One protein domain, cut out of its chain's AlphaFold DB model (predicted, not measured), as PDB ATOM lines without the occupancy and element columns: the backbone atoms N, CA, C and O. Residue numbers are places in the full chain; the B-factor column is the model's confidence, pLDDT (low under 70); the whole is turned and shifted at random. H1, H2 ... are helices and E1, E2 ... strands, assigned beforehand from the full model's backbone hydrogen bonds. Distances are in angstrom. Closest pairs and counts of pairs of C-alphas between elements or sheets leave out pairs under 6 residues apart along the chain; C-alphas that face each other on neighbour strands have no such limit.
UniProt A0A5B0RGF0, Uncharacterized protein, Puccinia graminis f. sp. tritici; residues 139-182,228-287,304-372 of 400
ATOM      1  N   ASP A 139      24.305  14.941 -17.590       71.00
ATOM      2  CA  ASP A 139      23.048  15.234 -16.900       71.00
ATOM      3  C   ASP A 139      21.902  14.484 -17.614       71.00
ATOM      4  O   ASP A 139      22.071  13.987 -18.740       71.00
ATOM      5  N   SER A 140      20.738  14.376 -16.977       75.88
ATOM      6  CA  SER A 140      19.614  13.604 -17.513       75.88
ATOM      7  C   SER A 140      18.277  14.321 -17.399       75.88
ATOM      8  O   SER A 140      17.927  14.852 -16.347       75.88
ATOM      9  N   LEU A 141      17.496  14.244 -18.475       84.00
ATOM     10  CA  LEU A 141      16.072  14.572 -18.504       84.00
ATOM     11  C   LEU A 141      15.331  13.351 -19.054       84.00
ATOM     12  O   LEU A 141      15.421  13.053 -20.248       84.00
ATOM     13  N   GLY A 142      14.673  12.601 -18.173       80.25
ATOM     14  CA  GLY A 142      14.107  11.299 -18.508       80.25
ATOM     15  C   GLY A 142      15.182  10.345 -19.042       80.25
ATOM     16  O   GLY A 142      16.144  10.010 -18.352       80.25
ATOM     17  N   SER A 143      15.039   9.922 -20.301       80.62
ATOM     18  CA  SER A 143      16.015   9.063 -20.996       80.62
ATOM     19  C   SER A 143      17.089   9.830 -21.783       80.62
ATOM     20  O   SER A 143      17.997   9.210 -22.347       80.62
ATOM     21  N   LEU A 144      17.005  11.166 -21.838       86.19
ATOM     22  CA  LEU A 144      17.967  11.997 -22.554       86.19
ATOM     23  C   LEU A 144      19.299  12.053 -21.824       86.19
ATOM     24  O   LEU A 144      19.358  12.228 -20.609       86.19
ATOM     25  N   LYS A 145      20.368  11.995 -22.612       84.56
ATOM     26  CA  LYS A 145      21.731  12.237 -22.162       84.56
ATOM     27  C   LYS A 145      22.126  13.655 -22.559       84.56
ATOM     28  O   LYS A 145      22.188  13.959 -23.750       84.56
ATOM     29  N   ILE A 146      22.366  14.507 -21.567       88.44
ATOM     30  CA  ILE A 146      22.639  15.936 -21.745       88.44
ATOM     31  C   ILE A 146      24.098  16.223 -21.372       88.44
ATOM     32  O   ILE A 146      24.493  15.942 -20.239       88.44
ATOM     33  N   PRO A 147      24.934  16.729 -22.289       88.69
ATOM     34  CA  PRO A 147      26.338  16.954 -21.995       88.69
ATOM     35  C   PRO A 147      26.486  18.114 -21.013       88.69
ATOM     36  O   PRO A 147      25.718  19.084 -21.059       88.69
ATOM     37  N   ASP A 148      27.499  18.029 -20.152       86.19
ATOM     38  CA  ASP A 148      27.783  19.087 -19.185       86.19
ATOM     39  C   ASP A 148      28.079  20.434 -19.870       86.19
ATOM     40  O   ASP A 148      28.755  20.515 -20.904       86.19
ATOM     41  N   LEU A 149      27.605  21.523 -19.260       86.81
ATOM     42  CA  LEU A 149      27.762  22.877 -19.791       86.81
ATOM     43  C   LEU A 149      29.239  23.274 -19.974       86.81
ATOM     44  O   LEU A 149      29.550  24.113 -20.825       86.81
ATOM     45  N   SER A 150      30.177  22.696 -19.218       83.38
ATOM     46  CA  SER A 150      31.619  22.937 -19.378       83.38
ATOM     47  C   SER A 150      32.125  22.628 -20.789       83.38
ATOM     48  O   SER A 150      33.006  23.342 -21.264       83.38
ATOM     49  N   ARG A 151      31.507  21.671 -21.495       84.00
ATOM     50  CA  ARG A 151      31.865  21.272 -22.870       84.00
ATOM     51  C   ARG A 151      31.506  22.314 -23.927       84.00
ATOM     52  O   ARG A 151      32.029  22.272 -25.037       84.00
ATOM     53  N   PHE A 152      30.629  23.261 -23.601       89.62
ATOM     54  CA  PHE A 152      30.225  24.307 -24.532       89.62
ATOM     55  C   PHE A 152      31.295  25.401 -24.616       89.62
ATOM     56  O   PHE A 152      31.805  25.843 -23.576       89.62
ATOM     57  N   PRO A 153      31.600  25.910 -25.824       91.00
ATOM     58  CA  PRO A 153      32.506  27.037 -25.973       91.00
ATOM     59  C   PRO A 153      31.926  28.284 -25.298       91.00
ATOM     60  O   PRO A 153      30.710  28.444 -25.167       91.00
ATOM     61  N   VAL A 154      32.803  29.210 -24.909       88.00
ATOM     62  CA  VAL A 154      32.401  30.504 -24.323       88.00
ATOM     63  C   VAL A 154      31.489  31.308 -25.258       88.00
ATOM     64  O   VAL A 154      30.620  32.043 -24.802       88.00
ATOM     65  N   THR A 155      31.598  31.092 -26.571       91.31
ATOM     66  CA  THR A 155      30.736  31.707 -27.590       91.31
ATOM     67  C   THR A 155      29.282  31.233 -27.531       91.31
ATOM     68  O   THR A 155      28.418  31.865 -28.130       91.31
ATOM     69  N   MET A 156      28.983  30.167 -26.782       93.81
ATOM     70  CA  MET A 156      27.629  29.663 -26.521       93.81
ATOM     71  C   MET A 156      27.171  29.911 -25.076       93.81
ATOM     72  O   MET A 156      26.152  29.370 -24.650       93.81
ATOM     73  N   LYS A 157      27.906  30.730 -24.315       93.12
ATOM     74  CA  LYS A 157      27.597  31.082 -22.924       93.12
ATOM     75  C   LYS A 157      27.429  32.597 -22.827       93.12
ATOM     76  O   LYS A 157      28.413  33.301 -22.610       93.12
ATOM     77  N   PRO A 158      26.208  33.128 -23.007       91.12
ATOM     78  CA  PRO A 158      25.964  34.550 -22.821       91.12
ATOM     79  C   PRO A 158      26.435  34.996 -21.435       91.12
ATOM     80  O   PRO A 158      26.236  34.288 -20.454       91.12
ATOM     81  N   GLU A 159      27.048  36.173 -21.351       86.50
ATOM     82  CA  GLU A 159      27.618  36.695 -20.096       86.50
ATOM     83  C   GLU A 159      26.619  37.553 -19.305       86.50
ATOM     84  O   GLU A 159      26.829  37.859 -18.134       86.50
ATOM     85  N   ARG A 160      25.531  37.983 -19.951       83.12
ATOM     86  CA  ARG A 160      24.518  38.875 -19.377       83.12
ATOM     87  C   ARG A 160      23.209  38.794 -20.148       83.12
ATOM     88  O   ARG A 160      23.166  38.317 -21.281       83.12
ATOM     89  N   PHE A 161      22.151  39.350 -19.564       78.44
ATOM     90  CA  PHE A 161      20.932  39.640 -20.311       78.44
ATOM     91  C   PHE A 161      21.217  40.643 -21.431       78.44
ATOM     92  O   PHE A 161      21.879  41.664 -21.225       78.44
ATOM     93  N   LEU A 162      20.695  40.358 -22.620       69.06
ATOM     94  CA  LEU A 162      20.766  41.278 -23.744       69.06
ATOM     95  C   LEU A 162      19.761  42.411 -23.526       69.06
ATOM     96  O   LEU A 162      18.552  42.206 -23.567       69.06
ATOM     97  N   GLU A 163      20.266  43.621 -23.289       55.22
ATOM     98  CA  GLU A 163      19.413  44.794 -23.068       55.22
ATOM     99  C   GLU A 163      18.780  45.325 -24.363       55.22
ATOM    100  O   GLU A 163      17.793  46.061 -24.305       55.22
ATOM    101  N   ARG A 164      19.338  44.977 -25.534       53.88
ATOM    102  CA  ARG A 164      18.844  45.374 -26.862       53.88
ATOM    103  C   ARG A 164      19.173  44.305 -27.909       53.88
ATOM    104  O   ARG A 164      20.280  43.781 -27.899       53.88
ATOM    105  N   HIS A 165      18.227  44.087 -28.830       57.84
ATOM    106  CA  HIS A 165      18.239  43.108 -29.932       57.84
ATOM    107  C   HIS A 165      18.029  41.655 -29.495       57.84
ATOM    108  O   HIS A 165      18.962  40.866 -29.406       57.84
ATOM    109  N   LEU A 166      16.764  41.327 -29.238       69.44
ATOM    110  CA  LEU A 166      16.285  39.958 -29.093       69.44
ATOM    111  C   LEU A 166      15.649  39.564 -30.428       69.44
ATOM    112  O   LEU A 166      14.886  40.347 -30.990       69.44
ATOM    113  N   SER A 167      16.028  38.399 -30.950       62.28
ATOM    114  CA  SER A 167      15.560  37.885 -32.243       62.28
ATOM    115  C   SER A 167      14.297  37.021 -32.134       62.28
ATOM    116  O   SER A 167      13.869  36.438 -33.127       62.28
ATOM    117  N   GLY A 168      13.752  36.888 -30.924       62.75
ATOM    118  CA  GLY A 168      12.488  36.209 -30.662       62.75
ATOM    119  C   GLY A 168      11.279  37.033 -31.109       62.75
ATOM    120  O   GLY A 168      11.324  38.267 -31.119       62.75
ATOM    121  N   ASP A 169      10.200  36.352 -31.483       74.88
ATOM    122  CA  ASP A 169       8.926  36.966 -31.872       74.88
ATOM    123  C   ASP A 169       7.914  37.029 -30.709       74.88
ATOM    124  O   ASP A 169       6.790  37.502 -30.894       74.88
ATOM    125  N   GLY A 170       8.319  36.604 -29.506       77.62
ATOM    126  CA  GLY A 170       7.455  36.521 -28.331       77.62
ATOM    127  C   GLY A 170       6.533  35.302 -28.358       77.62
ATOM    128  O   GLY A 170       5.562  35.255 -27.598       77.62
ATOM    129  N   SER A 171       6.810  34.310 -29.213       80.50
ATOM    130  CA  SER A 171       5.954  33.134 -29.390       80.50
ATOM    131  C   SER A 171       5.790  32.290 -28.140       80.50
ATOM    132  O   SER A 171       4.799  31.568 -28.069       80.50
ATOM    133  N   ILE A 172       6.687  32.384 -27.157       83.19
ATOM    134  CA  ILE A 172       6.573  31.643 -25.891       83.19
ATOM    135  C   ILE A 172       6.313  32.522 -24.661       83.19
ATOM    136  O   ILE A 172       6.220  31.988 -23.557       83.19
ATOM    137  N   GLU A 173       6.231  33.849 -24.804       80.75
ATOM    138  CA  GLU A 173       6.067  34.736 -23.645       80.75
ATOM    139  C   GLU A 173       4.670  34.525 -23.020       80.75
ATOM    140  O   GLU A 173       3.658  34.664 -23.721       80.75
ATOM    141  N   PRO A 174       4.571  34.187 -21.716       80.25
ATOM    142  CA  PRO A 174       3.288  34.132 -21.029       80.25
ATOM    143  C   PRO A 174       2.647  35.516 -20.966       80.25
ATOM    144  O   PRO A 174       3.327  36.545 -20.970       80.25
ATOM    145  N   SER A 175       1.324  35.553 -20.825       83.25
ATOM    146  CA  SER A 175       0.631  36.823 -20.646       83.25
ATOM    147  C   SER A 175       1.100  37.536 -19.367       83.25
ATOM    148  O   SER A 175       1.348  36.921 -18.326       83.25
ATOM    149  N   LYS A 176       1.265  38.861 -19.448       81.56
ATOM    150  CA  LYS A 176       1.879  39.668 -18.375       81.56
ATOM    151  C   LYS A 176       1.090  39.639 -17.069       81.56
ATOM    152  O   LYS A 176       1.685  39.821 -16.011       81.56
ATOM    153  N   ASP A 177      -0.217  39.430 -17.136       82.56
ATOM    154  CA  ASP A 177      -1.101  39.259 -15.983       82.56
ATOM    155  C   ASP A 177      -0.782  37.983 -15.187       82.56
ATOM    156  O   ASP A 177      -0.793  38.025 -13.958       82.56
ATOM    157  N   LEU A 178      -0.392  36.892 -15.858       83.50
ATOM    158  CA  LEU A 178       0.065  35.656 -15.205       83.50
ATOM    159  C   LEU A 178       1.400  35.854 -14.475       83.50
ATOM    160  O   LEU A 178       1.704  35.177 -13.495       83.50
ATOM    161  N   LEU A 179       2.201  36.822 -14.926       80.00
ATOM    162  CA  LEU A 179       3.499  37.151 -14.341       80.00
ATOM    163  C   LEU A 179       3.405  38.123 -13.156       80.00
ATOM    164  O   LEU A 179       4.444  38.527 -12.633       80.00
ATOM    165  N   VAL A 180       2.212  38.537 -12.726       77.06
ATOM    166  CA  VAL A 180       2.036  39.486 -11.619       77.06
ATOM    167  C   VAL A 180       1.059  38.926 -10.585       77.06
ATOM    168  O   VAL A 180      -0.025  38.450 -10.909       77.06
ATOM    169  N   PHE A 181       1.432  39.033  -9.308       72.88
ATOM    170  CA  PHE A 181       0.489  38.880  -8.202       72.88
ATOM    171  C   PHE A 181      -0.095  40.256  -7.868       72.88
ATOM    172  O   PHE A 181       0.606  41.098  -7.305       72.88
ATOM    173  N   GLY A 182      -1.363  40.497  -8.202       68.88
ATOM    174  CA  GLY A 182      -2.102  41.647  -7.682       68.88
ATOM    175  C   GLY A 182      -2.240  41.528  -6.163       68.88
ATOM    176  O   GLY A 182      -2.866  40.597  -5.671       68.88
ATOM    177  N   GLY A 228      10.535  37.866  -8.643       57.09
ATOM    178  CA  GLY A 228       9.227  38.303  -9.101       57.09
ATOM    179  C   GLY A 228       9.144  39.747  -9.619       57.09
ATOM    180  O   GLY A 228       8.042  40.185  -9.977       57.09
ATOM    181  N   ARG A 229      10.257  40.489  -9.770       70.50
ATOM    182  CA  ARG A 229      10.245  41.709 -10.601       70.50
ATOM    183  C   ARG A 229       9.871  41.318 -12.029       70.50
ATOM    184  O   ARG A 229      10.622  40.609 -12.696       70.50
ATOM    185  N   LEU A 230       8.724  41.809 -12.504       77.44
ATOM    186  CA  LEU A 230       8.176  41.511 -13.834       77.44
ATOM    187  C   LEU A 230       9.242  41.629 -14.935       77.44
ATOM    188  O   LEU A 230       9.383  40.733 -15.757       77.44
ATOM    189  N   ARG A 231      10.064  42.685 -14.882       78.38
ATOM    190  CA  ARG A 231      11.160  42.919 -15.833       78.38
ATOM    191  C   ARG A 231      12.171  41.769 -15.887       78.38
ATOM    192  O   ARG A 231      12.621  41.429 -16.976       78.38
ATOM    193  N   THR A 232      12.536  41.184 -14.747       80.19
ATOM    194  CA  THR A 232      13.508  40.084 -14.679       80.19
ATOM    195  C   THR A 232      12.942  38.832 -15.331       80.19
ATOM    196  O   THR A 232      13.610  38.230 -16.164       80.19
ATOM    197  N   ILE A 233      11.696  38.475 -15.011       82.00
ATOM    198  CA  ILE A 233      11.051  37.286 -15.584       82.00
ATOM    199  C   ILE A 233      10.835  37.444 -17.088       82.00
ATOM    200  O   ILE A 233      11.220  36.563 -17.848       82.00
ATOM    201  N   VAL A 234      10.325  38.597 -17.523       84.62
ATOM    202  CA  VAL A 234      10.194  38.927 -18.951       84.62
ATOM    203  C   VAL A 234      11.550  38.829 -19.658       84.62
ATOM    204  O   VAL A 234      11.647  38.270 -20.741       84.62
ATOM    205  N   SER A 235      12.635  39.285 -19.021       85.00
ATOM    206  CA  SER A 235      13.983  39.168 -19.599       85.00
ATOM    207  C   SER A 235      14.449  37.710 -19.723       85.00
ATOM    208  O   SER A 235      15.102  37.380 -20.710       85.00
ATOM    209  N   LYS A 236      14.098  36.828 -18.771       88.38
ATOM    210  CA  LYS A 236      14.366  35.380 -18.877       88.38
ATOM    211  C   LYS A 236      13.592  34.758 -20.043       88.38
ATOM    212  O   LYS A 236      14.197  34.024 -20.822       88.38
ATOM    213  N   PHE A 237      12.305  35.075 -20.195       89.06
ATOM    214  CA  PHE A 237      11.493  34.559 -21.304       89.06
ATOM    215  C   PHE A 237      11.968  35.064 -22.656       89.06
ATOM    216  O   PHE A 237      12.191  34.257 -23.548       89.06
ATOM    217  N   ASN A 238      12.232  36.361 -22.797       87.62
ATOM    218  CA  ASN A 238      12.685  36.914 -24.069       87.62
ATOM    219  C   ASN A 238      14.041  36.349 -24.504       87.62
ATOM    220  O   ASN A 238      14.277  36.104 -25.691       87.62
ATOM    221  N   LEU A 239      14.949  36.148 -23.543       90.31
ATOM    222  CA  LEU A 239      16.236  35.524 -23.821       90.31
ATOM    223  C   LEU A 239      16.050  34.068 -24.258       90.31
ATOM    224  O   LEU A 239      16.700  33.646 -25.211       90.31
ATOM    225  N   LEU A 240      15.157  33.326 -23.598       93.19
ATOM    226  CA  LEU A 240      14.854  31.939 -23.944       93.19
ATOM    227  C   LEU A 240      14.195  31.830 -25.324       93.19
ATOM    228  O   LEU A 240      14.646  31.034 -26.135       93.19
ATOM    229  N   ASP A 241      13.213  32.680 -25.621       91.19
ATOM    230  CA  ASP A 241      12.494  32.754 -26.903       91.19
ATOM    231  C   ASP A 241      13.443  33.001 -28.078       91.19
ATOM    232  O   ASP A 241      13.417  32.304 -29.095       91.19
ATOM    233  N   THR A 242      14.372  33.942 -27.888       90.75
ATOM    234  CA  THR A 242      15.418  34.252 -28.867       90.75
ATOM    235  C   THR A 242      16.290  33.035 -29.167       90.75
ATOM    236  O   THR A 242      16.546  32.725 -30.331       90.75
ATOM    237  N   HIS A 243      16.764  32.338 -28.133       93.75
ATOM    238  CA  HIS A 243      17.698  31.227 -28.315       93.75
ATOM    239  C   HIS A 243      17.012  29.943 -28.757       93.75
ATOM    240  O   HIS A 243      17.573  29.243 -29.593       93.75
ATOM    241  N   LEU A 244      15.787  29.678 -28.303       95.00
ATOM    242  CA  LEU A 244      14.957  28.608 -28.846       95.00
ATOM    243  C   LEU A 244      14.752  28.812 -30.344       95.00
ATOM    244  O   LEU A 244      15.035  27.901 -31.114       95.00
ATOM    245  N   SER A 245      14.393  30.024 -30.772       92.69
ATOM    246  CA  SER A 245      14.233  30.351 -32.193       92.69
ATOM    247  C   SER A 245      15.519  30.127 -32.997       92.69
ATOM    248  O   SER A 245      15.491  29.478 -34.043       92.69
ATOM    249  N   ILE A 246      16.663  30.622 -32.512       93.81
ATOM    250  CA  ILE A 246      17.963  30.463 -33.186       93.81
ATOM    251  C   ILE A 246      18.365  28.985 -33.269       93.81
ATOM    252  O   ILE A 246      18.708  28.495 -34.348       93.81
ATOM    253  N   CYS A 247      18.314  28.270 -32.146       96.38
ATOM    254  CA  CYS A 247      18.685  26.860 -32.069       96.38
ATOM    255  C   CYS A 247      17.763  25.997 -32.934       96.38
ATOM    256  O   CYS A 247      18.244  25.132 -33.661       96.38
ATOM    257  N   HIS A 248      16.454  26.254 -32.918       95.38
ATOM    258  CA  HIS A 248      15.486  25.490 -33.700       95.38
ATOM    259  C   HIS A 248      15.670  25.708 -35.200       95.38
ATOM    260  O   HIS A 248      15.713  24.744 -35.965       95.38
ATOM    261  N   ARG A 249      15.872  26.958 -35.635       93.94
ATOM    262  CA  ARG A 249      16.203  27.266 -37.037       93.94
ATOM    263  C   ARG A 249      17.484  26.568 -37.481       93.94
ATOM    264  O   ARG A 249      17.547  26.085 -38.610       93.94
ATOM    265  N   GLU A 250      18.481  26.483 -36.604       94.88
ATOM    266  CA  GLU A 250      19.720  25.767 -36.894       94.88
ATOM    267  C   GLU A 250      19.501  24.255 -37.037       94.88
ATOM    268  O   GLU A 250      20.001  23.663 -37.992       94.88
ATOM    269  N   ILE A 251      18.696  23.642 -36.164       95.69
ATOM    270  CA  ILE A 251      18.291  22.232 -36.297       95.69
ATOM    271  C   ILE A 251      17.613  22.013 -37.650       95.69
ATOM    272  O   ILE A 251      18.040  21.161 -38.425       95.69
ATOM    273  N   ILE A 252      16.602  22.825 -37.974       94.25
ATOM    274  CA  ILE A 252      15.865  22.742 -39.242       94.25
ATOM    275  C   ILE A 252      16.817  22.873 -40.436       94.25
ATOM    276  O   ILE A 252      16.697  22.125 -41.408       94.25
ATOM    277  N   HIS A 253      17.768  23.807 -40.377       92.44
ATOM    278  CA  HIS A 253      18.775  23.985 -41.416       92.44
ATOM    279  C   HIS A 253      19.628  22.725 -41.601       92.44
ATOM    280  O   HIS A 253      19.804  22.273 -42.735       92.44
ATOM    281  N   GLN A 254      20.109  22.123 -40.511       92.56
ATOM    282  CA  GLN A 254      20.912  20.905 -40.583       92.56
ATOM    283  C   GLN A 254      20.120  19.706 -41.104       92.56
ATOM    284  O   GLN A 254      20.615  19.001 -41.985       92.56
ATOM    285  N   LEU A 255      18.888  19.507 -40.630       90.94
ATOM    286  CA  LEU A 255      18.015  18.436 -41.112       90.94
ATOM    287  C   LEU A 255      17.765  18.570 -42.622       90.94
ATOM    288  O   LEU A 255      18.007  17.624 -43.372       90.94
ATOM    289  N   LYS A 256      17.419  19.776 -43.096       91.19
ATOM    290  CA  LYS A 256      17.240  20.052 -44.532       91.19
ATOM    291  C   LYS A 256      18.519  19.834 -45.338       91.19
ATOM    292  O   LYS A 256      18.457  19.272 -46.426       91.19
ATOM    293  N   SER A 257      19.679  20.239 -44.814       89.25
ATOM    294  CA  SER A 257      20.968  20.061 -45.506       89.25
ATOM    295  C   SER A 257      21.348  18.589 -45.709       89.25
ATOM    296  O   SER A 257      22.027  18.263 -46.678       89.25
ATOM    297  N   LYS A 258      20.869  17.703 -44.826       87.81
ATOM    298  CA  LYS A 258      21.051  16.247 -44.908       87.81
ATOM    299  C   LYS A 258      19.968  15.552 -45.746       87.81
ATOM    300  O   LYS A 258      20.016  14.339 -45.901       87.81
ATOM    301  N   GLY A 259      19.008  16.303 -46.293       85.88
ATOM    302  CA  GLY A 259      17.889  15.761 -47.066       85.88
ATOM    303  C   GLY A 259      16.768  15.159 -46.216       85.88
ATOM    304  O   GLY A 259      15.889  14.499 -46.767       85.88
ATOM    305  N   ASN A 260      16.769  15.385 -44.897       87.19
ATOM    306  CA  ASN A 260      15.695  14.913 -44.029       87.19
ATOM    307  C   ASN A 260      14.440  15.767 -44.223       87.19
ATOM    308  O   ASN A 260      14.508  16.988 -44.410       87.19
ATOM    309  N   TRP A 261      13.282  15.117 -44.132       88.94
ATOM    310  CA  TRP A 261      12.004  15.812 -44.026       88.94
ATOM    311  C   TRP A 261      11.951  16.619 -42.719       88.94
ATOM    312  O   TRP A 261      12.534  16.223 -41.715       88.94
ATOM    313  N   VAL A 262      11.272  17.765 -42.729       88.12
ATOM    314  CA  VAL A 262      11.074  18.613 -41.547       88.12
ATOM    315  C   VAL A 262       9.597  18.997 -41.490       88.12
ATOM    316  O   VAL A 262       9.071  19.386 -42.534       88.12
ATOM    317  N   PRO A 263       8.945  18.958 -40.314       87.12
ATOM    318  CA  PRO A 263       7.572  19.432 -40.177       87.12
ATOM    319  C   PRO A 263       7.434  20.897 -40.620       87.12
ATOM    320  O   PRO A 263       8.202  21.754 -40.173       87.12
ATOM    321  N   ASP A 264       6.448  21.197 -41.471       80.69
ATOM    322  CA  ASP A 264       6.286  22.530 -42.079       80.69
ATOM    323  C   ASP A 264       6.092  23.644 -41.031       80.69
ATOM    324  O   ASP A 264       6.677  24.720 -41.151       80.69
ATOM    325  N   ASP A 265       5.367  23.350 -39.948       89.81
ATOM    326  CA  ASP A 265       5.078  24.279 -38.847       89.81
ATOM    327  C   ASP A 265       5.925  24.013 -37.588       89.81
ATOM    328  O   ASP A 265       5.520  24.370 -36.479       89.81
ATOM    329  N   ALA A 266       7.108  23.396 -37.723       91.38
ATOM    330  CA  ALA A 266       7.915  22.942 -36.581       91.38
ATOM    331  C   ALA A 266       8.112  24.020 -35.496       91.38
ATOM    332  O   ALA A 266       7.862  23.752 -34.324       91.38
ATOM    333  N   LEU A 267       8.494  25.247 -35.876       91.38
ATOM    334  CA  LEU A 267       8.698  26.374 -34.947       91.38
ATOM    335  C   LEU A 267       7.439  26.705 -34.133       91.38
ATOM    336  O   LEU A 267       7.501  26.889 -32.916       91.38
ATOM    337  N   LYS A 268       6.286  26.773 -34.807       91.88
ATOM    338  CA  LYS A 268       5.007  27.119 -34.182       91.88
ATOM    339  C   LYS A 268       4.496  25.978 -33.307       91.88
ATOM    340  O   LYS A 268       4.030  26.233 -32.202       91.88
ATOM    341  N   SER A 269       4.622  24.741 -33.787       93.81
ATOM    342  CA  SER A 269       4.247  23.531 -33.053       93.81
ATOM    343  C   SER A 269       5.049  23.398 -31.756       93.81
ATOM    344  O   SER A 269       4.466  23.261 -30.684       93.81
ATOM    345  N   PHE A 270       6.373  23.574 -31.827       95.06
ATOM    346  CA  PHE A 270       7.238  23.599 -30.647       95.06
ATOM    347  C   PHE A 270       6.871  24.733 -29.680       95.06
ATOM    348  O   PHE A 270       6.786  24.511 -28.478       95.06
ATOM    349  N   SER A 271       6.628  25.946 -30.187       93.25
ATOM    350  CA  SER A 271       6.276  27.090 -29.332       93.25
ATOM    351  C   SER A 271       4.950  26.881 -28.598       93.25
ATOM    352  O   SER A 271       4.820  27.277 -27.441       93.25
ATOM    353  N   GLN A 272       3.975  26.254 -29.262       93.62
ATOM    354  CA  GLN A 272       2.700  25.898 -28.650       93.62
ATOM    355  C   GLN A 272       2.884  24.813 -27.587       93.62
ATOM    356  O   GLN A 272       2.470  25.018 -26.454       93.62
ATOM    357  N   TRP A 273       3.597  23.734 -27.916       94.56
ATOM    358  CA  TRP A 273       3.956  22.688 -26.958       94.56
ATOM    359  C   TRP A 273       4.652  23.262 -25.715       94.56
ATOM    360  O   TRP A 273       4.256  23.006 -24.584       94.56
ATOM    361  N   PHE A 274       5.643  24.131 -25.910       94.19
ATOM    362  CA  PHE A 274       6.362  24.744 -24.800       94.19
ATOM    363  C   PHE A 274       5.460  25.651 -23.950       94.19
ATOM    364  O   PHE A 274       5.585  25.672 -22.728       94.19
ATOM    365  N   LYS A 275       4.521  26.385 -24.561       92.06
ATOM    366  CA  LYS A 275       3.493  27.127 -23.814       92.06
ATOM    367  C   LYS A 275       2.620  26.196 -22.983       92.06
ATOM    368  O   LYS A 275       2.331  26.532 -21.836       92.06
ATOM    369  N   ASP A 276       2.247  25.048 -23.533       91.69
ATOM    370  CA  ASP A 276       1.417  24.077 -22.831       91.69
ATOM    371  C   ASP A 276       2.152  23.469 -21.620       91.69
ATOM    372  O   ASP A 276       1.569  23.357 -20.538       91.69
ATOM    373  N   ILE A 277       3.468  23.236 -21.735       92.25
ATOM    374  CA  ILE A 277       4.351  22.928 -20.596       92.25
ATOM    375  C   ILE A 277       4.309  24.037 -19.536       92.25
ATOM    376  O   ILE A 277       4.181  23.745 -18.349       92.25
ATOM    377  N   LEU A 278       4.436  25.315 -19.910       91.31
ATOM    378  CA  LEU A 278       4.454  26.413 -18.928       91.31
ATOM    379  C   LEU A 278       3.131  26.522 -18.154       91.31
ATOM    380  O   LEU A 278       3.147  26.758 -16.940       91.31
ATOM    381  N   LEU A 279       2.016  26.364 -18.873       90.12
ATOM    382  CA  LEU A 279       0.653  26.548 -18.376       90.12
ATOM    383  C   LEU A 279       0.043  25.275 -17.770       90.12
ATOM    384  O   LEU A 279      -1.079  25.336 -17.275       90.12
ATOM    385  N   GLY A 280       0.755  24.143 -17.798       86.31
ATOM    386  CA  GLY A 280       0.247  22.870 -17.276       86.31
ATOM    387  C   GLY A 280      -0.954  22.336 -18.060       86.31
ATOM    388  O   GLY A 280      -1.791  21.632 -17.510       86.31
ATOM    389  N   THR A 281      -1.080  22.707 -19.335       83.25
ATOM    390  CA  THR A 281      -2.120  22.176 -20.232       83.25
ATOM    391  C   THR A 281      -1.655  20.919 -20.963       83.25
ATOM    392  O   THR A 281      -2.455  20.263 -21.631       83.25
ATOM    393  N   GLU A 282      -0.378  20.553 -20.821       76.00
ATOM    394  CA  GLU A 282       0.164  19.290 -21.305       76.00
ATOM    395  C   GLU A 282       0.149  18.206 -20.214       76.00
ATOM    396  O   GLU A 282       0.864  18.272 -19.210       76.00
ATOM    397  N   GLY A 283      -0.643  17.158 -20.448       73.38
ATOM    398  CA  GLY A 283      -0.769  16.026 -19.529       73.38
ATOM    399  C   GLY A 283      -1.519  16.378 -18.240       73.38
ATOM    400  O   GLY A 283      -2.385  17.245 -18.234       73.38
ATOM    401  N   ASN A 284      -1.192  15.678 -17.150       79.38
ATOM    402  CA  ASN A 284      -1.799  15.876 -15.826       79.38
ATOM    403  C   ASN A 284      -0.915  16.725 -14.888       79.38
ATOM    404  O   ASN A 284      -1.050  16.628 -13.671       79.38
ATOM    405  N   SER A 285       0.021  17.502 -15.440       89.94
ATOM    406  CA  SER A 285       0.985  18.274 -14.649       89.94
ATOM    407  C   SER A 285       0.438  19.657 -14.300       89.94
ATOM    408  O   SER A 285      -0.236  20.286 -15.113       89.94
ATOM    409  N   LEU A 286       0.781  20.181 -13.128       91.25
ATOM    410  CA  LEU A 286       0.437  21.548 -12.742       91.25
ATOM    411  C   LEU A 286       1.191  22.583 -13.581       91.25
ATOM    412  O   LEU A 286       2.295  22.348 -14.061       91.25
ATOM    413  N   ALA A 287       0.619  23.778 -13.716       92.00
ATOM    414  CA  ALA A 287       1.308  24.909 -14.326       92.00
ATOM    415  C   ALA A 287       2.522  25.336 -13.486       92.00
ATOM    416  O   ALA A 287       2.439  25.391 -12.262       92.00
ATOM    417  N   GLU A 304       3.611  16.347  -8.856       91.56
ATOM    418  CA  GLU A 304       2.530  17.046  -9.550       91.56
ATOM    419  C   GLU A 304       3.040  17.910 -10.718       91.56
ATOM    420  O   GLU A 304       2.241  18.429 -11.497       91.56
ATOM    421  N   PHE A 305       4.358  18.079 -10.854       91.31
ATOM    422  CA  PHE A 305       4.993  18.783 -11.964       91.31
ATOM    423  C   PHE A 305       5.657  17.788 -12.920       91.31
ATOM    424  O   PHE A 305       6.307  16.827 -12.513       91.31
ATOM    425  N   GLY A 306       5.541  18.049 -14.219       90.75
ATOM    426  CA  GLY A 306       6.161  17.240 -15.260       90.75
ATOM    427  C   GLY A 306       7.687  17.360 -15.244       90.75
ATOM    428  O   GLY A 306       8.249  18.397 -14.889       90.75
ATOM    429  N   GLU A 307       8.388  16.324 -15.704       91.25
ATOM    430  CA  GLU A 307       9.860  16.286 -15.677       91.25
ATOM    431  C   GLU A 307      10.515  17.464 -16.423       91.25
ATOM    432  O   GLU A 307      11.486  18.051 -15.943       91.25
ATOM    433  N   VAL A 308       9.934  17.882 -17.554       93.00
ATOM    434  CA  VAL A 308      10.397  19.042 -18.333       93.00
ATOM    435  C   VAL A 308      10.209  20.341 -17.547       93.00
ATOM    436  O   VAL A 308      11.073  21.218 -17.590       93.00
ATOM    437  N   GLN A 309       9.109  20.464 -16.801       92.69
ATOM    438  CA  GLN A 309       8.836  21.627 -15.956       92.69
ATOM    439  C   GLN A 309       9.843  21.706 -14.808       92.69
ATOM    440  O   GLN A 309      10.440  22.762 -14.595       92.69
ATOM    441  N   ILE A 310      10.078  20.584 -14.118       91.00
ATOM    442  CA  ILE A 310      11.061  20.483 -13.031       91.00
ATOM    443  C   ILE A 310      12.448  20.881 -13.543       91.00
ATOM    444  O   ILE A 310      13.113  21.736 -12.951       91.00
ATOM    445  N   TYR A 311      12.858  20.322 -14.683       92.25
ATOM    446  CA  TYR A 311      14.129  20.644 -15.322       92.25
ATOM    447  C   TYR A 311      14.229  22.131 -15.677       92.25
ATOM    448  O   TYR A 311      15.198  22.793 -15.309       92.25
ATOM    449  N   LEU A 312      13.215  22.692 -16.339       92.50
ATOM    450  CA  LEU A 312      13.199  24.097 -16.748       92.50
ATOM    451  C   LEU A 312      13.268  25.054 -15.549       92.50
ATOM    452  O   LEU A 312      13.984  26.062 -15.595       92.50
ATOM    453  N   VAL A 313      12.541  24.752 -14.472       90.38
ATOM    454  CA  VAL A 313      12.576  25.544 -13.239       90.38
ATOM    455  C   VAL A 313      13.970  25.496 -12.625       90.38
ATOM    456  O   VAL A 313      14.559  26.551 -12.391       90.38
ATOM    457  N   ASN A 314      14.526  24.306 -12.421       87.44
ATOM    458  CA  ASN A 314      15.781  24.149 -11.689       87.44
ATOM    459  C   ASN A 314      17.004  24.604 -12.497       87.44
ATOM    460  O   ASN A 314      17.906  25.245 -11.954       87.44
ATOM    461  N   GLN A 315      17.020  24.346 -13.804       89.06
ATOM    462  CA  GLN A 315      18.170  24.640 -14.660       89.06
ATOM    463  C   GLN A 315      18.147  26.045 -15.262       89.06
ATOM    464  O   GLN A 315      19.194  26.551 -15.673       89.06
ATOM    465  N   TYR A 316      16.984  26.703 -15.322       91.25
ATOM    466  CA  TYR A 316      16.860  28.008 -15.972       91.25
ATOM    467  C   TYR A 316      16.087  29.031 -15.147       91.25
ATOM    468  O   TYR A 316      16.660  30.029 -14.705       91.25
ATOM    469  N   LEU A 317      14.786  28.831 -14.934       87.94
ATOM    470  CA  LEU A 317      13.926  29.900 -14.419       87.94
ATOM    471  C   LEU A 317      14.229  30.262 -12.955       87.94
ATOM    472  O   LEU A 317      14.116  31.437 -12.604       87.94
ATOM    473  N   GLY A 318      14.677  29.309 -12.139       81.88
ATOM    474  CA  GLY A 318      15.147  29.503 -10.763       81.88
ATOM    475  C   GLY A 318      16.660  29.711 -10.630       81.88
ATOM    476  O   GLY A 318      17.138  30.060  -9.556       81.88
ATOM    477  N   HIS A 319      17.439  29.545 -11.706       84.31
ATOM    478  CA  HIS A 319      18.899  29.622 -11.625       84.31
ATOM    479  C   HIS A 319      19.388  31.081 -11.435       84.31
ATOM    480  O   HIS A 319      18.849  31.986 -12.090       84.31
ATOM    481  N   PRO A 320      20.438  31.336 -10.617       79.25
ATOM    482  CA  PRO A 320      20.972  32.688 -10.378       79.25
ATOM    483  C   PRO A 320      21.557  33.360 -11.628       79.25
ATOM    484  O   PRO A 320      21.451  34.571 -11.818       79.25
ATOM    485  N   MET A 321      22.169  32.562 -12.503       83.19
ATOM    486  CA  MET A 321      22.752  33.005 -13.772       83.19
ATOM    487  C   MET A 321      22.064  32.259 -14.919       83.19
ATOM    488  O   MET A 321      22.613  31.288 -15.433       83.19
ATOM    489  N   PRO A 322      20.817  32.610 -15.273       87.06
ATOM    490  CA  PRO A 322      20.065  31.875 -16.290       87.06
ATOM    491  C   PRO A 322      20.638  32.115 -17.691       87.06
ATOM    492  O   PRO A 322      20.634  31.230 -18.539       87.06
ATOM    493  N   TYR A 323      21.193  33.306 -17.929       89.31
ATOM    494  CA  TYR A 323      21.698  33.724 -19.233       89.31
ATOM    495  C   TYR A 323      22.834  32.837 -19.756       89.31
ATOM    496  O   TYR A 323      22.842  32.535 -20.942       89.31
ATOM    497  N   SER A 324      23.734  32.348 -18.898       90.25
ATOM    498  CA  SER A 324      24.846  31.483 -19.317       90.25
ATOM    499  C   SER A 324      24.401  30.069 -19.707       90.25
ATOM    500  O   SER A 324      25.142  29.361 -20.385       90.25
ATOM    501  N   ARG A 325      23.190  29.667 -19.298       93.12
ATOM    502  CA  ARG A 325      22.600  28.347 -19.552       93.12
ATOM    503  C   ARG A 325      21.592  28.344 -20.697       93.12
ATOM    504  O   ARG A 325      21.166  27.273 -21.107       93.12
ATOM    505  N   VAL A 326      21.195  29.511 -21.210       94.88
ATOM    506  CA  VAL A 326      20.029  29.621 -22.100       94.88
ATOM    507  C   VAL A 326      20.157  28.767 -23.362       94.88
ATOM    508  O   VAL A 326      19.224  28.050 -23.686       94.88
ATOM    509  N   ILE A 327      21.317  28.765 -24.028       95.88
ATOM    510  CA  ILE A 327      21.533  27.965 -25.244       95.88
ATOM    511  C   ILE A 327      21.510  26.472 -24.926       95.88
ATOM    512  O   ILE A 327      20.892  25.697 -25.648       95.88
ATOM    513  N   TRP A 328      22.158  26.073 -23.833       95.31
ATOM    514  CA  TRP A 328      22.181  24.687 -23.378       95.31
ATOM    515  C   TRP A 328      20.767  24.178 -23.085       95.31
ATOM    516  O   TRP A 328      20.349  23.177 -23.658       95.31
ATOM    517  N   VAL A 329      19.986  24.927 -22.302       96.06
ATOM    518  CA  VAL A 329      18.585  24.597 -22.004       96.06
ATOM    519  C   VAL A 329      17.730  24.594 -23.271       96.06
ATOM    520  O   VAL A 329      16.939  23.674 -23.453       96.06
ATOM    521  N   SER A 330      17.906  25.562 -24.177       97.31
ATOM    522  CA  SER A 330      17.198  25.585 -25.461       97.31
ATOM    523  C   SER A 330      17.429  24.309 -26.269       97.31
ATOM    524  O   SER A 330      16.477  23.752 -26.810       97.31
ATOM    525  N   LEU A 331      18.671  23.826 -26.336       97.56
ATOM    526  CA  LEU A 331      19.002  22.593 -27.047       97.56
ATOM    527  C   LEU A 331      18.409  21.353 -26.360       97.56
ATOM    528  O   LEU A 331      17.865  20.497 -27.046       97.56
ATOM    529  N   VAL A 332      18.414  21.287 -25.024       96.50
ATOM    530  CA  VAL A 332      17.769  20.178 -24.293       96.50
ATOM    531  C   VAL A 332      16.271  20.113 -24.580       96.50
ATOM    532  O   VAL A 332      15.753  19.046 -24.902       96.50
ATOM    533  N   LEU A 333      15.574  21.250 -24.501       96.75
ATOM    534  CA  LEU A 333      14.132  21.320 -24.761       96.75
ATOM    535  C   LEU A 333      13.796  20.907 -26.199       96.75
ATOM    536  O   LEU A 333      12.822  20.194 -26.429       96.75
ATOM    537  N   LEU A 334      14.615  21.335 -27.163       97.00
ATOM    538  CA  LEU A 334      14.446  20.966 -28.564       97.00
ATOM    539  C   LEU A 334      14.743  19.479 -28.796       97.00
ATOM    540  O   LEU A 334      13.977  18.831 -29.504       97.00
ATOM    541  N   GLU A 335      15.800  18.919 -28.199       95.94
ATOM    542  CA  GLU A 335      16.073  17.478 -28.273       95.94
ATOM    543  C   GLU A 335      14.908  16.668 -27.702       95.94
ATOM    544  O   GLU A 335      14.451  15.732 -28.358       95.94
ATOM    545  N   TYR A 336      14.400  17.051 -26.528       95.12
ATOM    546  CA  TYR A 336      13.255  16.399 -25.899       95.12
ATOM    547  C   TYR A 336      12.044  16.381 -26.830       95.12
ATOM    548  O   TYR A 336      11.523  15.315 -27.154       95.12
ATOM    549  N   TRP A 337      11.650  17.552 -27.333       95.12
ATOM    550  CA  TRP A 337      10.493  17.679 -28.211       95.12
ATOM    551  C   TRP A 337      10.652  16.877 -29.509       95.12
ATOM    552  O   TRP A 337       9.761  16.115 -29.887       95.12
ATOM    553  N   TYR A 338      11.804  16.977 -30.177       94.62
ATOM    554  CA  TYR A 338      12.038  16.222 -31.407       94.62
ATOM    555  C   TYR A 338      12.069  14.713 -31.169       94.62
ATOM    556  O   TYR A 338      11.504  13.973 -31.967       94.62
ATOM    557  N   ARG A 339      12.694  14.228 -30.089       93.19
ATOM    558  CA  ARG A 339      12.707  12.787 -29.795       93.19
ATOM    559  C   ARG A 339      11.334  12.253 -29.417       93.19
ATOM    560  O   ARG A 339      11.047  11.103 -29.733       93.19
ATOM    561  N   MET A 340      10.507  13.064 -28.767       91.50
ATOM    562  CA  MET A 340       9.171  12.656 -28.346       91.50
ATOM    563  C   MET A 340       8.171  12.639 -29.508       91.50
ATOM    564  O   MET A 340       7.391  11.695 -29.617       91.50
ATOM    565  N   PHE A 341       8.202  13.645 -30.389       92.06
ATOM    566  CA  PHE A 341       7.150  13.841 -31.400       92.06
ATOM    567  C   PHE A 341       7.598  13.644 -32.853       92.06
ATOM    568  O   PHE A 341       6.748  13.464 -33.723       92.06
ATOM    569  N   HIS A 342       8.904  13.687 -33.130       91.44
ATOM    570  CA  HIS A 342       9.466  13.732 -34.489       91.44
ATOM    571  C   HIS A 342      10.759  12.906 -34.625       91.44
ATOM    572  O   HIS A 342      11.693  13.286 -35.344       91.44
ATOM    573  N   SER A 343      10.838  11.789 -33.894       90.00
ATOM    574  CA  SER A 343      12.043  10.955 -33.778       90.00
ATOM    575  C   SER A 343      12.579  10.462 -35.127       90.00
ATOM    576  O   SER A 343      13.788  10.326 -35.303       90.00
ATOM    577  N   GLU A 344      11.687  10.257 -36.095       87.81
ATOM    578  CA  GLU A 344      11.954   9.737 -37.432       87.81
ATOM    579  C   GLU A 344      12.774  10.682 -38.314       87.81
ATOM    580  O   GLU A 344      13.473  10.228 -39.219       87.81
ATOM    581  N   CYS A 345      12.696  11.991 -38.063       86.94
ATOM    582  CA  CYS A 345      13.422  12.994 -38.842       86.94
ATOM    583  C   CYS A 345      14.651  13.551 -38.119       86.94
ATOM    584  O   CYS A 345      15.447  14.282 -38.720       86.94
ATOM    585  N   PHE A 346      14.798  13.226 -36.834       92.00
ATOM    586  CA  PHE A 346      15.805  13.804 -35.961       92.00
ATOM    587  C   PHE A 346      17.176  13.119 -36.095       92.00
ATOM    588  O   PHE A 346      17.372  12.176 -36.861       92.00
ATOM    589  N   PHE A 347      18.172  13.634 -35.373       89.69
ATOM    590  CA  PHE A 347      19.526  13.086 -35.367       89.69
ATOM    591  C   PHE A 347      19.531  11.638 -34.833       89.69
ATOM    592  O   PHE A 347      18.896  11.383 -33.804       89.69
ATOM    593  N   PRO A 348      20.280  10.709 -35.469       86.81
ATOM    594  CA  PRO A 348      20.278   9.292 -35.092       86.81
ATOM    595  C   PRO A 348      20.660   9.053 -33.630       86.81
ATOM    596  O   PRO A 348      20.021   8.262 -32.938       86.81
ATOM    597  N   THR A 349      21.675   9.765 -33.136       86.69
ATOM    598  CA  THR A 349      22.127   9.670 -31.743       86.69
ATOM    599  C   THR A 349      22.156  11.038 -31.060       86.69
ATOM    600  O   THR A 349      22.219  12.080 -31.715       86.69
ATOM    601  N   SER A 350      22.110  11.059 -29.720       87.31
ATOM    602  CA  SER A 350      22.333  12.298 -28.950       87.31
ATOM    603  C   SER A 350      23.724  12.863 -29.214       87.31
ATOM    604  O   SER A 350      23.886  14.074 -29.295       87.31
ATOM    605  N   ASN A 351      24.716  11.998 -29.434       86.81
ATOM    606  CA  ASN A 351      26.080  12.416 -29.736       86.81
ATOM    607  C   ASN A 351      26.140  13.247 -31.025       86.81
ATOM    608  O   ASN A 351      26.688  14.349 -31.033       86.81
ATOM    609  N   ASP A 352      25.493  12.752 -32.084       89.31
ATOM    610  CA  ASP A 352      25.427  13.438 -33.378       89.31
ATOM    611  C   ASP A 352      24.740  14.795 -33.256       89.31
ATOM    612  O   ASP A 352      25.189  15.773 -33.858       89.31
ATOM    613  N   TYR A 353      23.654  14.854 -32.480       93.56
ATOM    614  CA  TYR A 353      22.932  16.089 -32.206       93.56
ATOM    615  C   TYR A 353      23.838  17.115 -31.522       93.56
ATOM    616  O   TYR A 353      24.088  18.186 -32.079       93.56
ATOM    617  N   TRP A 354      24.380  16.778 -30.352       92.62
ATOM    618  CA  TRP A 354      25.172  17.708 -29.553       92.62
ATOM    619  C   TRP A 354      26.424  18.178 -30.291       92.62
ATOM    620  O   TRP A 354      26.647  19.386 -30.379       92.62
ATOM    621  N   ASN A 355      27.180  17.269 -30.913       90.31
ATOM    622  CA  ASN A 355      28.382  17.631 -31.670       90.31
ATOM    623  C   ASN A 355      28.056  18.543 -32.854       90.31
ATOM    624  O   ASN A 355      28.727  19.558 -33.064       90.31
ATOM    625  N   SER A 356      26.996  18.234 -33.606       92.81
ATOM    626  CA  SER A 356      26.622  19.054 -34.759       92.81
ATOM    627  C   SER A 356      26.120  20.439 -34.342       92.81
ATOM    628  O   SER A 356      26.420  21.436 -35.011       92.81
ATOM    629  N   MET A 357      25.378  20.529 -33.235       95.94
ATOM    630  CA  MET A 357      24.856  21.798 -32.729       95.94
ATOM    631  C   MET A 357      25.950  22.660 -32.099       95.94
ATOM    632  O   MET A 357      26.033  23.842 -32.429       95.94
ATOM    633  N   ILE A 358      26.822  22.084 -31.265       93.75
ATOM    634  CA  ILE A 358      27.952  22.795 -30.645       93.75
ATOM    635  C   ILE A 358      28.900  23.325 -31.721       93.75
ATOM    636  O   ILE A 358      29.244  24.508 -31.711       93.75
ATOM    637  N   LYS A 359      29.265  22.485 -32.699       91.19
ATOM    638  CA  LYS A 359      30.151  22.881 -33.802       91.19
ATOM    639  C   LYS A 359      29.563  24.026 -34.624       91.19
ATOM    640  O   LYS A 359      30.257  25.000 -34.906       91.19
ATOM    641  N   SER A 360      28.291  23.927 -35.009       92.62
ATOM    642  CA  SER A 360      27.672  24.935 -35.871       92.62
ATOM    643  C   SER A 360      27.381  26.244 -35.131       92.62
ATOM    644  O   SER A 360      27.804  27.320 -35.565       92.62
ATOM    645  N   LEU A 361      26.690  26.173 -33.989       94.38
ATOM    646  CA  LEU A 361      26.319  27.360 -33.220       94.38
ATOM    647  C   LEU A 361      27.539  28.051 -32.612       94.38
ATOM    648  O   LEU A 361      27.572  29.279 -32.597       94.38
ATOM    649  N   GLY A 362      28.559  27.298 -32.188       90.69
ATOM    650  CA  GLY A 362      29.798  27.855 -31.647       90.69
ATOM    651  C   GLY A 362      30.484  28.835 -32.601       90.69
ATOM    652  O   GLY A 362      30.983  29.862 -32.148       90.69
ATOM    653  N   ILE A 363      30.435  28.568 -33.913       89.25
ATOM    654  CA  ILE A 363      30.979  29.441 -34.969       89.25
ATOM    655  C   ILE A 363      30.013  30.590 -35.297       89.25
ATOM    656  O   ILE A 363      30.425  31.734 -35.526       89.25
ATOM    657  N   LYS A 364      28.710  30.300 -35.364       91.81
ATOM    658  CA  LYS A 364      27.697  31.282 -35.781       91.81
ATOM    659  C   LYS A 364      27.450  32.363 -34.725       91.81
ATOM    660  O   LYS A 364      27.202  33.510 -35.096       91.81
ATOM    661  N   LEU A 365      27.579  32.015 -33.448       91.50
ATOM    662  CA  LEU A 365      27.458  32.921 -32.302       91.50
ATOM    663  C   LEU A 365      28.781  33.590 -31.911       91.50
ATOM    664  O   LEU A 365      28.799  34.410 -31.000       91.50
ATOM    665  N   ASP A 366      29.886  33.268 -32.584       89.00
ATOM    666  CA  ASP A 366      31.175  33.896 -32.315       89.00
ATOM    667  C   ASP A 366      31.279  35.289 -32.952       89.00
ATOM    668  O   ASP A 366      31.095  35.472 -34.165       89.00
ATOM    669  N   HIS A 367      31.656  36.271 -32.139       86.75
ATOM    670  CA  HIS A 367      32.254  37.513 -32.600       86.75
ATOM    671  C   HIS A 367      33.430  37.892 -31.699       86.75
ATOM    672  O   HIS A 367      33.235  38.239 -30.536       86.75
ATOM    673  N   ALA A 368      34.641  37.869 -32.263       85.12
ATOM    674  CA  ALA A 368      35.885  38.184 -31.553       85.12
ATOM    675  C   ALA A 368      36.131  37.293 -30.317       85.12
ATOM    676  O   ALA A 368      36.577  37.772 -29.275       85.12
ATOM    677  N   GLY A 369      35.822  35.997 -30.423       84.25
ATOM    678  CA  GLY A 369      36.034  35.010 -29.362       84.25
ATOM    679  C   GLY A 369      34.979  35.044 -28.257       84.25
ATOM    680  O   GLY A 369      35.141  34.369 -27.242       84.25
ATOM    681  N   ARG A 370      33.903  35.823 -28.423       86.88
ATOM    682  CA  ARG A 370      32.829  35.974 -27.431       86.88
ATOM    683  C   ARG A 370      31.458  35.740 -28.048       86.88
ATOM    684  O   ARG A 370      31.263  35.908 -29.253       86.88
ATOM    685  N   TYR A 371      30.502  35.368 -27.198       90.75
ATOM    686  CA  TYR A 371      29.103  35.213 -27.586       90.75
ATOM    687  C   TYR A 371      28.553  36.518 -28.179       90.75
ATOM    688  O   TYR A 371      28.713  37.602 -27.607       90.75
ATOM    689  N   SER A 372      27.859  36.412 -29.310       88.88
ATOM    690  CA  SER A 372      27.255  37.552 -29.980       88.88
ATOM    691  C   SER A 372      26.142  37.169 -30.951       88.88
ATOM    692  O   SER A 372      26.254  36.223 -31.726       88.88
TER     693      SER A 372
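AT A GLANCE: This is residues 139 to 182, 228 to 287 and 304 to 372 of the 400 residues of an uncharacterized protein of Puccinia graminis f. sp. tritici (UniProt A0A5B0RGF0). Long helix H1 crosses H4 in the core; H3 runs back beside H4, while H2 and H5 lie on opposite sides of this crossing. The small strand hairpin E1 E2 sits over H4, near the first residues of H3 and H5. The 173 printed residues run E1 E2 H1 H2 H3 H4 H5, mostly helix, with an antiparallel sheet, order E1 - E2. The whole is compact, radius of gyration of the C-alphas 15.7 A, spanning 50 by 41 by 30 A.

HOW THE PARTS SIT: Start at E1, residues 139 to 141, and E2, residues 144 to 147, a hairpin with N 139 and O 146 2.8 A apart, within hydrogen-bond range. H1, residues 230 to 257, touches H4, residues 323 to 341, at a steep tilt of 52 degrees; the closest C-alphas, of Leu 244 and Ser 330, are 5.1 A apart. H2, residues 266 to 279, only just touches H1, with 3 pairs of C-alphas within 8 A, the closest those of His 248 and Leu 267, 7.0 A. H3, residues 307 to 317, and H4 form a helical hairpin at a shallow tilt of 16 degrees, closest C-alphas Tyr 316 and Arg 325, 6.8 A. H5, residues 350 to 364, touches H1; the closest C-alphas, of Ile 251 and Met 357, are 7.5 A apart. O i to N i+4 pairs are within range throughout H1, H2 and H3, in 13 of 15 in H4 and 10 of 11 in H5.

IN THESE COORDINATES: Find C-alpha 139 at (23.048, 15.234, -16.900), where E1 begins. H1 runs 40.3 A from C-alpha 230 at (8.176, 41.511, -13.834), H4 27.5 A, and H5 20.9 A to C-alpha 364 at (27.697, 31.282, -35.781).

THE WHOLE: Look for two cuts: C-alphas 182 and 228 are 11.9 A apart, 287 and 304 9.3 A. Residues 148 to 182 hold no named element. Residues 162 to 168, 182 and 228 have pLDDT under 70.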